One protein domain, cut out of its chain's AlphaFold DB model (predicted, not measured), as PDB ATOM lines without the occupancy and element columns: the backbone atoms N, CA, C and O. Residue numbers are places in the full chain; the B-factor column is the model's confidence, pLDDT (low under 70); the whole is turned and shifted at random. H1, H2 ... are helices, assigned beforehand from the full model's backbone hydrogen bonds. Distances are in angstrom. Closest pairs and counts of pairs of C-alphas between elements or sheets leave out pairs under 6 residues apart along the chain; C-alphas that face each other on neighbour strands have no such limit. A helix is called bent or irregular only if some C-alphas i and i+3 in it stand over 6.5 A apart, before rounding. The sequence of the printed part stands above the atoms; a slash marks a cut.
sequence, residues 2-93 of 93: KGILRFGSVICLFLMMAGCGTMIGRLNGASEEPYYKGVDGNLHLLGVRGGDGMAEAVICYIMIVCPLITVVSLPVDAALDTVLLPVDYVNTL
ATOM      1  N   LYS A   2      57.950  29.165  30.625       61.16
ATOM      2  CA  LYS A   2      58.400  30.306  29.792       61.16
ATOM      3  C   LYS A   2      57.956  30.246  28.316       61.16
ATOM      4  O   LYS A   2      57.694  31.282  27.724       61.16
ATOM      5  N   GLY A   3      57.826  29.044  27.744       65.81
ATOM      6  CA  GLY A   3      57.319  28.844  26.377       65.81
ATOM      7  C   GLY A   3      55.829  29.162  26.232       65.81
ATOM      8  O   GLY A   3      55.457  29.938  25.367       65.81
ATOM      9  N   ILE A   4      54.989  28.646  27.135       74.56
ATOM     10  CA  ILE A   4      53.533  28.884  27.135       74.56
ATOM     11  C   ILE A   4      53.207  30.372  27.292       74.56
ATOM     12  O   ILE A   4      52.349  30.881  26.581       74.56
ATOM     13  N   LEU A   5      53.936  31.090  28.154       75.38
ATOM     14  CA  LEU A   5      53.747  32.533  28.327       75.38
ATOM     15  C   LEU A   5      54.104  33.322  27.053       75.38
ATOM     16  O   LEU A   5      53.437  34.297  26.721       75.38
ATOM     17  N   ARG A   6      55.129  32.882  26.310       77.50
ATOM     18  CA  ARG A   6      55.518  33.495  25.030       77.50
ATOM     19  C   ARG A   6      54.514  33.205  23.925       77.50
ATOM     20  O   ARG A   6      54.122  34.131  23.229       77.50
ATOM     21  N   PHE A   7      54.070  31.958  23.799       78.88
ATOM     22  CA  PHE A   7      53.034  31.594  22.834       78.88
ATOM     23  C   PHE A   7      51.722  32.330  23.116       78.88
ATOM     24  O   PHE A   7      51.162  32.923  22.202       78.88
ATOM     25  N   GLY A   8      51.288  32.385  24.378       79.38
ATOM     26  CA  GLY A   8      50.103  33.148  24.775       79.38
ATOM     27  C   GLY A   8      50.234  34.641  24.466       79.38
ATOM     28  O   GLY A   8      49.317  35.234  23.911       79.38
ATOM     29  N   SER A   9      51.399  35.240  24.738       78.62
ATOM     30  CA  SER A   9      51.648  36.653  24.431       78.62
ATOM     31  C   SER A   9      51.603  36.948  22.933       78.62
ATOM     32  O   SER A   9      51.004  37.946  22.550       78.62
ATOM     33  N   VAL A  10      52.198  36.094  22.094       78.00
ATOM     34  CA  VAL A  10      52.178  36.264  20.634       78.00
ATOM     35  C   VAL A  10      50.756  36.114  20.102       78.00
ATOM     36  O   VAL A  10      50.315  36.953  19.327       78.00
ATOM     37  N   ILE A  11      50.008  35.114  20.571       76.75
ATOM     38  CA  ILE A  11      48.608  34.904  20.176       76.75
ATOM     39  C   ILE A  11      47.739  36.106  20.561       76.75
ATOM     40  O   ILE A  11      46.981  36.583  19.724       76.75
ATOM     41  N   CYS A  12      47.879  36.651  21.772       70.75
ATOM     42  CA  CYS A  12      47.158  37.865  22.165       70.75
ATOM     43  C   CYS A  12      47.512  39.060  21.275       70.75
ATOM     44  O   CYS A  12      46.626  39.809  20.881       70.75
ATOM     45  N   LEU A  13      48.788  39.224  20.927       68.88
ATOM     46  CA  LEU A  13      49.241  40.315  20.061       68.88
ATOM     47  C   LEU A  13      48.680  40.177  18.640       68.88
ATOM     48  O   LEU A  13      48.227  41.158  18.059       68.88
ATOM     49  N   PHE A  14      48.642  38.951  18.113       66.62
ATOM     50  CA  PHE A  14      47.998  38.650  16.834       66.62
ATOM     51  C   PHE A  14      46.490  38.902  16.876       66.62
ATOM     52  O   PHE A  14      45.964  39.514  15.955       66.62
ATOM     53  N   LEU A  15      45.801  38.492  17.944       64.44
ATOM     54  CA  LEU A  15      44.363  38.727  18.111       64.44
ATOM     55  C   LEU A  15      44.031  40.218  18.213       64.44
ATOM     56  O   LEU A  15      43.052  40.664  17.622       64.44
ATOM     57  N   MET A  16      44.863  40.999  18.909       63.78
ATOM     58  CA  MET A  16      44.684  42.452  18.991       63.78
ATOM     59  C   MET A  16      44.905  43.156  17.652       63.78
ATOM     60  O   MET A  16      44.314  44.206  17.428       63.78
ATOM     61  N   MET A  17      45.708  42.582  16.753       63.28
ATOM     62  CA  MET A  17      45.961  43.169  15.436       63.28
ATOM     63  C   MET A  17      44.990  42.670  14.354       63.28
ATOM     64  O   MET A  17      44.656  43.422  13.444       63.28
ATOM     65  N   ALA A  18      44.507  41.428  14.458       62.75
ATOM     66  CA  ALA A  18      43.601  40.809  13.486       62.75
ATOM     67  C   ALA A  18      42.129  41.240  13.631       62.75
ATOM     68  O   ALA A  18      41.350  40.993  12.723       62.75
ATOM     69  N   GLY A  19      41.740  41.868  14.745       65.62
ATOM     70  CA  GLY A  19      40.354  42.290  15.000       65.62
ATOM     71  C   GLY A  19      40.044  43.749  14.656       65.62
ATOM     72  O   GLY A  19      38.980  44.240  15.027       65.62
ATOM     73  N   CYS A  20      40.963  44.477  14.015       73.06
ATOM     74  CA  CYS A  20      40.810  45.921  13.814       73.06
ATOM     75  C   CYS A  20      39.589  46.252  12.932       73.06
ATOM     76  O   CYS A  20      38.793  47.122  13.285       73.06
ATOM     77  N   GLY A  21      39.374  45.492  11.849       72.25
ATOM     78  CA  GLY A  21      38.208  45.639  10.970       72.25
ATOM     79  C   GLY A  21      36.883  45.368  11.684       72.25
ATOM     80  O   GLY A  21      35.970  46.193  11.631       72.25
ATOM     81  N   THR A  22      36.795  44.275  12.449       76.81
ATOM     82  CA  THR A  22      35.614  43.957  13.269       76.81
ATOM     83  C   THR A  22      35.343  45.025  14.329       76.81
ATOM     84  O   THR A  22      34.189  45.398  14.550       76.81
ATOM     85  N   MET A  23      36.388  45.548  14.977       74.88
ATOM     86  CA  MET A  23      36.258  46.601  15.985       74.88
ATOM     87  C   MET A  23      35.743  47.906  15.365       74.88
ATOM     88  O   MET A  23      34.825  48.531  15.887       74.88
ATOM     89  N   ILE A  24      36.274  48.301  14.213       76.12
ATOM     90  CA  ILE A  24      35.859  49.533  13.535       76.12
ATOM     91  C   ILE A  24      34.434  49.411  13.000       76.12
ATOM     92  O   ILE A  24      33.595  50.276  13.249       76.12
ATOM     93  N   GLY A  25      34.137  48.293  12.343       74.12
ATOM     94  CA  GLY A  25      32.834  48.045  11.750       74.12
ATOM     95  C   GLY A  25      31.707  47.862  12.762       74.12
ATOM     96  O   GLY A  25      30.598  48.338  12.534       74.12
ATOM     97  N   ARG A  26      31.971  47.182  13.890       74.75
ATOM     98  CA  ARG A  26      30.924  46.783  14.851       74.75
ATOM     99  C   ARG A  26      30.962  47.548  16.174       74.75
ATOM    100  O   ARG A  26      29.901  47.853  16.702       74.75
ATOM    101  N   LEU A  27      32.145  47.848  16.722       73.56
ATOM    102  CA  LEU A  27      32.294  48.526  18.023       73.56
ATOM    103  C   LEU A  27      32.307  50.053  17.894       73.56
ATOM    104  O   LEU A  27      31.668  50.724  18.697       73.56
ATOM    105  N   ASN A  28      32.991  50.601  16.886       70.81
ATOM    106  CA  ASN A  28      32.964  52.043  16.607       70.81
ATOM    107  C   ASN A  28      31.758  52.474  15.762       70.81
ATOM    108  O   ASN A  28      31.537  53.669  15.596       70.81
ATOM    109  N   GLY A  29      30.981  51.523  15.229       66.75
ATOM    110  CA  GLY A  29      29.817  51.825  14.392       66.75
ATOM    111  C   GLY A  29      30.173  52.548  13.092       66.75
ATOM    112  O   GLY A  29      29.334  53.250  12.544       66.75
ATOM    113  N   ALA A  30      31.412  52.402  12.609       65.44
ATOM    114  CA  ALA A  30      31.879  53.078  11.401       65.44
ATOM    115  C   ALA A  30      31.361  52.428  10.105       65.44
ATOM    116  O   ALA A  30      31.578  52.973   9.026       65.44
ATOM    117  N   SER A  31      30.707  51.265  10.202       73.81
ATOM    118  CA  SER A  31      30.080  50.614   9.057       73.81
ATOM    119  C   SER A  31      28.620  51.035   8.929       73.81
ATOM    120  O   SER A  31      27.805  50.780   9.818       73.81
ATOM    121  N   GLU A  32      28.291  51.650   7.794       74.81
ATOM    122  CA  GLU A  32      26.911  51.964   7.400       74.81
ATOM    123  C   GLU A  32      26.189  50.739   6.809       74.81
ATOM    124  O   GLU A  32      24.980  50.769   6.578       74.81
ATOM    125  N   GLU A  33      26.916  49.644   6.571       79.75
ATOM    126  CA  GLU A  33      26.375  48.432   5.971       79.75
ATOM    127  C   GLU A  33      25.603  47.594   7.014       79.75
ATOM    128  O   GLU A  33      26.092  47.332   8.119       79.75
ATOM    129  N   PRO A  34      24.391  47.110   6.688       79.81
ATOM    130  CA  PRO A  34      23.608  46.276   7.602       79.81
ATOM    131  C   PRO A  34      24.214  44.878   7.798       79.81
ATOM    132  O   PRO A  34      24.023  44.263   8.847       79.81
ATOM    133  N   TYR A  35      24.991  44.403   6.823       82.62
ATOM    134  CA  TYR A  35      25.647  43.096   6.819       82.62
ATOM    135  C   TYR A  35      27.148  43.257   6.592       82.62
ATOM    136  O   TYR A  35      27.583  44.246   6.016       82.62
ATOM    137  N   TYR A  36      27.940  42.259   6.997       83.88
ATOM    138  CA  TYR A  36      29.393  42.250   6.765       83.88
ATOM    139  C   TYR A  36      30.130  43.478   7.318       83.88
ATOM    140  O   TYR A  36      31.064  44.007   6.715       83.88
ATOM    141  N   LYS A  37      29.703  43.925   8.501       84.94
ATOM    142  CA  LYS A  37      30.230  45.121   9.162       84.94
ATOM    143  C   LYS A  37      31.733  45.029   9.417       84.94
ATOM    144  O   LYS A  37      32.431  46.025   9.269       84.94
ATOM    145  N   GLY A  38      32.252  43.855   9.789       82.88
ATOM    146  CA  GLY A  38      33.684  43.666  10.026       82.88
ATOM    147  C   GLY A  38      34.513  43.782   8.747       82.88
ATOM    148  O   GLY A  38      35.550  44.447   8.747       82.88
ATOM    149  N   VAL A  39      34.023  43.213   7.642       85.62
ATOM    150  CA  VAL A  39      34.638  43.370   6.312       85.62
ATOM    151  C   VAL A  39      34.631  44.833   5.867       85.62
ATOM    152  O   VAL A  39      35.648  45.330   5.380       85.62
ATOM    153  N   ASP A  40      33.518  45.537   6.068       85.94
ATOM    154  CA  ASP A  40      33.383  46.950   5.717       85.94
ATOM    155  C   ASP A  40      34.325  47.848   6.540       85.94
ATOM    156  O   ASP A  40      35.019  48.698   5.983       85.94
ATOM    157  N   GLY A  41      34.474  47.577   7.842       83.44
ATOM    158  CA  GLY A  41      35.480  48.236   8.681       83.44
ATOM    159  C   GLY A  41      36.917  47.997   8.202       83.44
ATOM    160  O   GLY A  41      37.743  48.912   8.212       83.44
ATOM    161  N   ASN A  42      37.220  46.792   7.709       82.81
ATOM    162  CA  ASN A  42      38.535  46.471   7.146       82.81
ATOM    163  C   ASN A  42      38.791  47.195   5.809       82.81
ATOM    164  O   ASN A  42      39.899  47.668   5.554       82.81
ATOM    165  N   LEU A  43      37.760  47.338   4.972       83.62
ATOM    166  CA  LEU A  43      37.808  48.148   3.748       83.62
ATOM    167  C   LEU A  43      38.018  49.637   4.059       83.62
ATOM    168  O   LEU A  43      38.710  50.319   3.301       83.62
ATOM    169  N   HIS A  44      37.481  50.109   5.187       81.31
ATOM    170  CA  HIS A  44      37.701  51.460   5.695       81.31
ATOM    171  C   HIS A  44      39.158  51.702   6.102       81.31
ATOM    172  O   HIS A  44      39.758  52.704   5.720       81.31
ATOM    173  N   LEU A  45      39.769  50.738   6.797       79.06
ATOM    174  CA  LEU A  45      41.199  50.769   7.132       79.06
ATOM    175  C   LEU A  45      42.112  50.695   5.908       79.06
ATOM    176  O   LEU A  45      43.186  51.296   5.893       79.06
ATOM    177  N   LEU A  46      41.698  49.955   4.882       80.25
ATOM    178  CA  LEU A  46      42.431  49.858   3.620       80.25
ATOM    179  C   LEU A  46      42.242  51.093   2.729       80.25
ATOM    180  O   LEU A  46      42.918  51.195   1.703       80.25
ATOM    181  N   GLY A  47      41.359  52.023   3.112       77.00
ATOM    182  CA  GLY A  47      41.024  53.215   2.333       77.00
ATOM    183  C   GLY A  47      40.262  52.906   1.040       77.00
ATOM    184  O   GLY A  47      40.236  53.734   0.136       77.00
ATOM    185  N   VAL A  48      39.677  51.709   0.924       77.06
ATOM    186  CA  VAL A  48      38.900  51.271  -0.251       77.06
ATOM    187  C   VAL A  48      37.447  51.737  -0.150       77.06
ATOM    188  O   VAL A  48      36.808  52.007  -1.166       77.06
ATOM    189  N   ARG A  49      36.926  51.845   1.076       68.81
ATOM    190  CA  ARG A  49      35.628  52.451   1.385       68.81
ATOM    191  C   ARG A  49      35.816  53.567   2.404       68.81
ATOM    192  O   ARG A  49      36.665  53.453   3.275       68.81
ATOM    193  N   GLY A  50      35.033  54.632   2.281       60.81
ATOM    194  CA  GLY A  50      35.141  55.815   3.133       60.81
ATOM    195  C   GLY A  50      35.484  57.084   2.347       60.81
ATOM    196  O   GLY A  50      36.227  57.038   1.372       60.81
ATOM    197  N   GLY A  51      34.880  58.209   2.741       59.44
ATOM    198  CA  GLY A  51      35.081  59.522   2.122       59.44
ATOM    199  C   GLY A  51      36.464  60.147   2.355       59.44
ATOM    200  O   GLY A  51      37.316  59.617   3.067       59.44
ATOM    201  N   ASP A  52      36.684  61.309   1.747       47.75
ATOM    202  CA  ASP A  52      37.978  61.994   1.758       47.75
ATOM    203  C   ASP A  52      38.394  62.401   3.190       47.75
ATOM    204  O   ASP A  52      37.723  63.207   3.833       47.75
ATOM    205  N   GLY A  53      39.520  61.864   3.686       53.62
ATOM    206  CA  GLY A  53      40.113  62.261   4.978       53.62
ATOM    207  C   GLY A  53      40.231  61.179   6.060       53.62
ATOM    208  O   GLY A  53      40.244  61.510   7.246       53.62
ATOM    209  N   MET A  54      40.341  59.899   5.696       63.78
ATOM    210  CA  MET A  54      40.376  58.797   6.666       63.78
ATOM    211  C   MET A  54      41.678  58.718   7.469       63.78
ATOM    212  O   MET A  54      42.629  58.033   7.089       63.78
ATOM    213  N   ALA A  55      41.693  59.384   8.628       62.75
ATOM    214  CA  ALA A  55      42.777  59.315   9.608       62.75
ATOM    215  C   ALA A  55      43.097  57.865  10.014       62.75
ATOM    216  O   ALA A  55      44.267  57.514  10.135       62.75
ATOM    217  N   GLU A  56      42.077  57.010  10.132       66.31
ATOM    218  CA  GLU A  56      42.226  55.590  10.477       66.31
ATOM    219  C   GLU A  56      43.003  54.807   9.407       66.31
ATOM    220  O   GLU A  56      43.912  54.035   9.724       66.31
ATOM    221  N   ALA A  57      42.711  55.059   8.126       68.44
ATOM    222  CA  ALA A  57      43.453  54.462   7.020       68.44
ATOM    223  C   ALA A  57      44.897  54.981   6.991       68.44
ATOM    224  O   ALA A  57      45.838  54.197   6.887       68.44
ATOM    225  N   VAL A  58      45.099  56.292   7.160       68.25
ATOM    226  CA  VAL A  58      46.441  56.901   7.192       68.25
ATOM    227  C   VAL A  58      47.288  56.325   8.331       68.25
ATOM    228  O   VAL A  58      48.440  55.952   8.108       68.25
ATOM    229  N   ILE A  59      46.723  56.195   9.535       68.81
ATOM    230  CA  ILE A  59      47.407  55.607  10.695       68.81
ATOM    231  C   ILE A  59      47.750  54.137  10.432       68.81
ATOM    232  O   ILE A  59      48.877  53.717  10.713       68.81
ATOM    233  N   CYS A  60      46.830  53.361   9.850       73.25
ATOM    234  CA  CYS A  60      47.109  51.967   9.512       73.25
ATOM    235  C   CYS A  60      48.212  51.866   8.444       73.25
ATOM    236  O   CYS A  60      49.162  51.112   8.623       73.25
ATOM    237  N   TYR A  61      48.200  52.688   7.393       72.31
ATOM    238  CA  TYR A  61      49.256  52.667   6.371       72.31
ATOM    239  C   TYR A  61      50.637  53.123   6.876       72.31
ATOM    240  O   TYR A  61      51.647  52.603   6.398       72.31
ATOM    241  N   ILE A  62      50.717  54.040   7.852       73.75
ATOM    242  CA  ILE A  62      51.996  54.437   8.484       73.75
ATOM    243  C   ILE A  62      52.665  53.232   9.155       73.75
ATOM    244  O   ILE A  62      53.885  53.055   9.097       73.75
ATOM    245  N   MET A  63      51.860  52.364   9.757       69.06
ATOM    246  CA  MET A  63      52.308  51.107  10.328       69.06
ATOM    247  C   MET A  63      52.320  50.049   9.223       69.06
ATOM    248  O   MET A  63      51.432  49.222   9.221       69.06
ATOM    249  N   ILE A  64      53.306  50.036   8.309       70.44
ATOM    250  CA  ILE A  64      53.429  49.130   7.123       70.44
ATOM    251  C   ILE A  64      52.933  47.679   7.343       70.44
ATOM    252  O   ILE A  64      52.456  47.017   6.426       70.44
ATOM    253  N   VAL A  65      53.040  47.166   8.566       71.38
ATOM    254  CA  VAL A  65      52.552  45.847   8.991       71.38
ATOM    255  C   VAL A  65      51.012  45.741   9.037       71.38
ATOM    256  O   VAL A  65      50.461  44.696   8.707       71.38
ATOM    257  N   CYS A  66      50.309  46.803   9.419       75.81
ATOM    258  CA  CYS A  66      48.855  46.903   9.530       75.81
ATOM    259  C   CYS A  66      48.121  46.595   8.212       75.81
ATOM    260  O   CYS A  66      47.278  45.705   8.258       75.81
ATOM    261  N   PRO A  67      48.453  47.172   7.034       77.00
ATOM    262  CA  PRO A  67      47.772  46.818   5.785       77.00
ATOM    263  C   PRO A  67      47.986  45.353   5.377       77.00
ATOM    264  O   PRO A  67      47.108  44.736   4.781       77.00
ATOM    265  N   LEU A  68      49.131  44.749   5.714       79.56
ATOM    266  CA  LEU A  68      49.346  43.318   5.469       79.56
ATOM    267  C   LEU A  68      48.480  42.458   6.392       79.56
ATOM    268  O   LEU A  68      47.891  41.474   5.947       79.56
ATOM    269  N   ILE A  69      48.390  42.826   7.670       79.56
ATOM    270  CA  ILE A  69      47.573  42.099   8.642       79.56
ATOM    271  C   ILE A  69      46.086  42.244   8.322       79.56
ATOM    272  O   ILE A  69      45.388  41.237   8.381       79.56
ATOM    273  N   THR A  70      45.608  43.426   7.927       80.50
ATOM    274  CA  THR A  70      44.201  43.624   7.544       80.50
ATOM    275  C   THR A  70      43.836  42.804   6.308       80.50
ATOM    276  O   THR A  70      42.795  42.153   6.291       80.50
ATOM    277  N   VAL A  71      44.711  42.720   5.301       82.62
ATOM    278  CA  VAL A  71      44.475  41.849   4.131       82.62
ATOM    279  C   VAL A  71      44.395  40.372   4.533       82.62
ATOM    280  O   VAL A  71      43.532  39.647   4.040       82.62
ATOM    281  N   VAL A  72      45.261  39.916   5.440       84.12
ATOM    282  CA  VAL A  72      45.252  38.523   5.919       84.12
ATOM    283  C   VAL A  72      44.087  38.248   6.881       84.12
ATOM    284  O   VAL A  72      43.620  37.111   6.942       84.12
ATOM    285  N   SER A  73      43.590  39.254   7.609       80.88
ATOM    286  CA  SER A  73      42.444  39.120   8.523       80.88
ATOM    287  C   SER A  73      41.101  39.144   7.798       80.88
ATOM    288  O   SER A  73      40.137  38.562   8.284       80.88
ATOM    289  N   LEU A  74      41.044  39.735   6.605       83.62
ATOM    290  CA  LEU A  74      39.827  39.912   5.813       83.62
ATOM    291  C   LEU A  74      39.001  38.620   5.612       83.62
ATOM    292  O   LEU A  74      37.786  38.668   5.801       83.62
ATOM    293  N   PRO A  75      39.597  37.448   5.303       84.31
ATOM    294  CA  PRO A  75      38.857  36.186   5.223       84.31
ATOM    295  C   PRO A  75      38.291  35.722   6.572       84.31
ATOM    296  O   PRO A  75      37.241  35.083   6.612       84.31
ATOM    297  N   VAL A  76      38.984  36.026   7.673       84.81
ATOM    298  CA  VAL A  76      38.537  35.695   9.034       84.81
ATOM    299  C   VAL A  76      37.361  36.585   9.424       84.81
ATOM    300  O   VAL A  76      36.361  36.071   9.916       84.81
ATOM    301  N   ASP A  77      37.444  37.886   9.138       83.31
ATOM    302  CA  ASP A  77      36.342  38.832   9.341       83.31
ATOM    303  C   ASP A  77      35.118  38.444   8.503       83.31
ATOM    304  O   ASP A  77      34.009  38.402   9.027       83.31
ATOM    305  N   ALA A  78      35.313  38.046   7.240       85.19
ATOM    306  CA  ALA A  78      34.230  37.538   6.401       85.19
ATOM    307  C   ALA A  78      33.600  36.265   6.984       85.19
ATOM    308  O   ALA A  78      32.379  36.158   7.035       85.19
ATOM    309  N   ALA A  79      34.404  35.311   7.466       87.25
ATOM    310  CA  ALA A  79      33.885  34.106   8.110       87.25
ATOM    311  C   ALA A  79      33.075  34.444   9.376       87.25
ATOM    312  O   ALA A  79      31.966  33.937   9.553       87.25
ATOM    313  N   LEU A  80      33.583  35.335  10.231       85.19
ATOM    314  CA  LEU A  80      32.869  35.783  11.429       85.19
ATOM    315  C   LEU A  80      31.562  36.491  11.071       85.19
ATOM    316  O   LEU A  80      30.518  36.157  11.630       85.19
ATOM    317  N   ASP A  81      31.591  37.397  10.099       85.38
ATOM    318  CA  ASP A  81      30.395  38.087   9.629       85.38
ATOM    319  C   ASP A  81      29.379  37.106   9.020       85.38
ATOM    320  O   ASP A  81      28.189  37.244   9.288       85.38
ATOM    321  N   THR A  82      29.809  36.057   8.301       86.12
ATOM    322  CA  THR A  82      28.879  35.023   7.795       86.12
ATOM    323  C   THR A  82      28.182  34.254   8.914       86.12
ATOM    324  O   THR A  82      26.994  33.959   8.812       86.12
ATOM    325  N   VAL A  83      28.897  33.949  10.001       88.94
ATOM    326  CA  VAL A  83      28.313  33.286  11.176       88.94
ATOM    327  C   VAL A  83      27.353  34.226  11.909       88.94
ATOM    328  O   VAL A  83      26.350  33.775  12.461       88.94
ATOM    329  N   LEU A  84      27.636  35.529  11.889       85.44
ATOM    330  CA  LEU A  84      26.827  36.562  12.533       85.44
ATOM    331  C   LEU A  84      25.680  37.090  11.657       85.44
ATOM    332  O   LEU A  84      24.834  37.818  12.174       85.44
ATOM    333  N   LEU A  85      25.568  36.665  10.392       86.62
ATOM    334  CA  LEU A  85      24.465  37.031   9.492       86.62
ATOM    335  C   LEU A  85      23.068  36.878  10.116       86.62
ATOM    336  O   LEU A  85      22.264  37.792   9.946       86.62
ATOM    337  N   PRO A  86      22.734  35.795  10.851       83.31
ATOM    338  CA  PRO A  86      21.412  35.664  11.464       83.31
ATOM    339  C   PRO A  86      21.150  36.732  12.531       83.31
ATOM    340  O   PRO A  86      20.026  37.203  12.672       83.31
ATOM    341  N   VAL A  87      22.189  37.124  13.275       85.00
ATOM    342  CA  VAL A  87      22.108  38.167  14.306       85.00
ATOM    343  C   VAL A  87      21.966  39.539  13.654       85.00
ATOM    344  O   VAL A  87      21.126  40.334  14.070       85.00
ATOM    345  N   ASP A  88      22.751  39.803  12.609       81.88
ATOM    346  CA  ASP A  88      22.661  41.046  11.843       81.88
ATOM    347  C   ASP A  88      21.304  41.187  11.151       81.88
ATOM    348  O   ASP A  88      20.707  42.259  11.195       81.88
ATOM    349  N   TYR A  89      20.754  40.098  10.613       84.62
ATOM    350  CA  TYR A  89      19.420  40.084  10.017       84.62
ATOM    351  C   TYR A  89      18.332  40.481  11.022       84.62
ATOM    352  O   TYR A  89      17.518  41.351  10.725       84.62
ATOM    353  N   VAL A  90      18.343  39.908  12.232       87.69
ATOM    354  CA  VAL A  90      17.371  40.254  13.289       87.69
ATOM    355  C   VAL A  90      17.527  41.698  13.764       87.69
ATOM    356  O   VAL A  90      16.528  42.351  14.027       87.69
ATOM    357  N   ASN A  91      18.753  42.215  13.851       78.56
ATOM    358  CA  ASN A  91      18.995  43.605  14.253       78.56
ATOM    359  C   ASN A  91      18.612  44.637  13.178       78.56
ATOM    360  O   ASN A  91      18.587  45.829  13.478       78.56
ATOM    361  N   THR A  92      18.376  44.201  11.937       76.75
ATOM    362  CA  THR A  92      17.998  45.077  10.813       76.75
ATOM    363  C   THR A  92      16.478  45.087  10.565       76.75
ATOM    364  O   THR A  92      16.001  45.883   9.758       76.75
ATOM    365  N   LEU A  93      15.724  44.209  11.239       65.25
ATOM    366  CA  LEU A  93      14.252  44.183  11.272       65.25
ATOM    367  C   LEU A  93      13.693  45.269  12.199       65.25
ATOM    368  O   LEU A  93      12.641  45.840  11.831       65.25
TER     369      LEU A  93
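What this domain is: This is residues 2 to 93 of the 93 residues of the protein "YceK/YidQ family lipoprotein" of Pseudomonas baetica (UniProt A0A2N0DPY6). The long helix H5 runs as a spine along one side of the domain, with the short helices H2 and H3 packed on it and crossing each other. H4 makes a corner with H5 at the end where H5 begins, and residues 2 to 13 of H1 stick out from the body as a free helical arm. The 92 printed residues, with five named helices in the order H1, H2, H3, H4, H5 and no named strand, are of the all helix class. The whole is only just compact, close to loose, with a radius of gyration of the C-alphas of 14.3 A, and it is elongated, spanning 50 by 32 by 19 A.

How they stand to each other: H5, residues 65 to 92, is the hub and touches four other helices. It touches H3, residues 37 to 45, at a shallow tilt of 30 degrees, opposite ways; the closest C-alphas, of Gly 38 and Asp 77, are 5.6 A apart. With its residues 70 to 77 alone H5 touches H2, residues 20 to 27, at a shallow tilt of 26 degrees, the same way; the closest C-alphas are those of Thr 22 and Asp 77, at 6.5 A. H2 and H3 touch at a steep tilt of 53 degrees, opposite ways, with the C-alphas of Thr 22 and Gly 38 closest at 3.8 A. H4, residues 55 to 62, touches H3 at a steep tilt of 64 degrees, the same way, with the C-alphas of Leu 45 and Ala 57 closest at 4.3 A. H4 and H5 only just touch, with 3 pairs of C-alphas within 8 A, and only at the corner; the closest are those of Cys 60 and Cys 66, at 5.4 A. H1, residues 2 to 18, touches H5 with residues 17 to 18 alone; the C-alphas of Ala 18 and Ser 73 are closest, at 5.4 A. H1 and H2 meet only through their link, and H1 is apart from H3 and H4, as is H2 from H4. Every O i to N i+4 pair is within hydrogen-bond range in H1, H2, H3 and H4, and 20 of 24 are in H5.

Where its parts are: H5 is 34.6 A long, from C-alpha 65 at (52.552, 45.847, 8.991) to C-alpha 92 at (17.998, 45.077, 10.813). It is irregular, with C-alphas 83 and 86 7.3 A apart, and has a kink of 61 degrees near residue 86. H1 begins with C-alpha 2 at (58.400, 30.306, 29.792) and is 24.4 A long. H2 measures 9.9 A, H3 12.5 A and H4 10.5 A.

The domain as a whole: The C-alphas of Lys 2 and Leu 93 are the two farthest apart, at 49.8 A. Without residues 2 to 13, which stand free, the body spans 39 by 28 by 17 A. The printed part has no cut, and no link is long. Mean pLDDT of the printed part is 75.6; residues under 70 include 13 to 19 and 49 to 59.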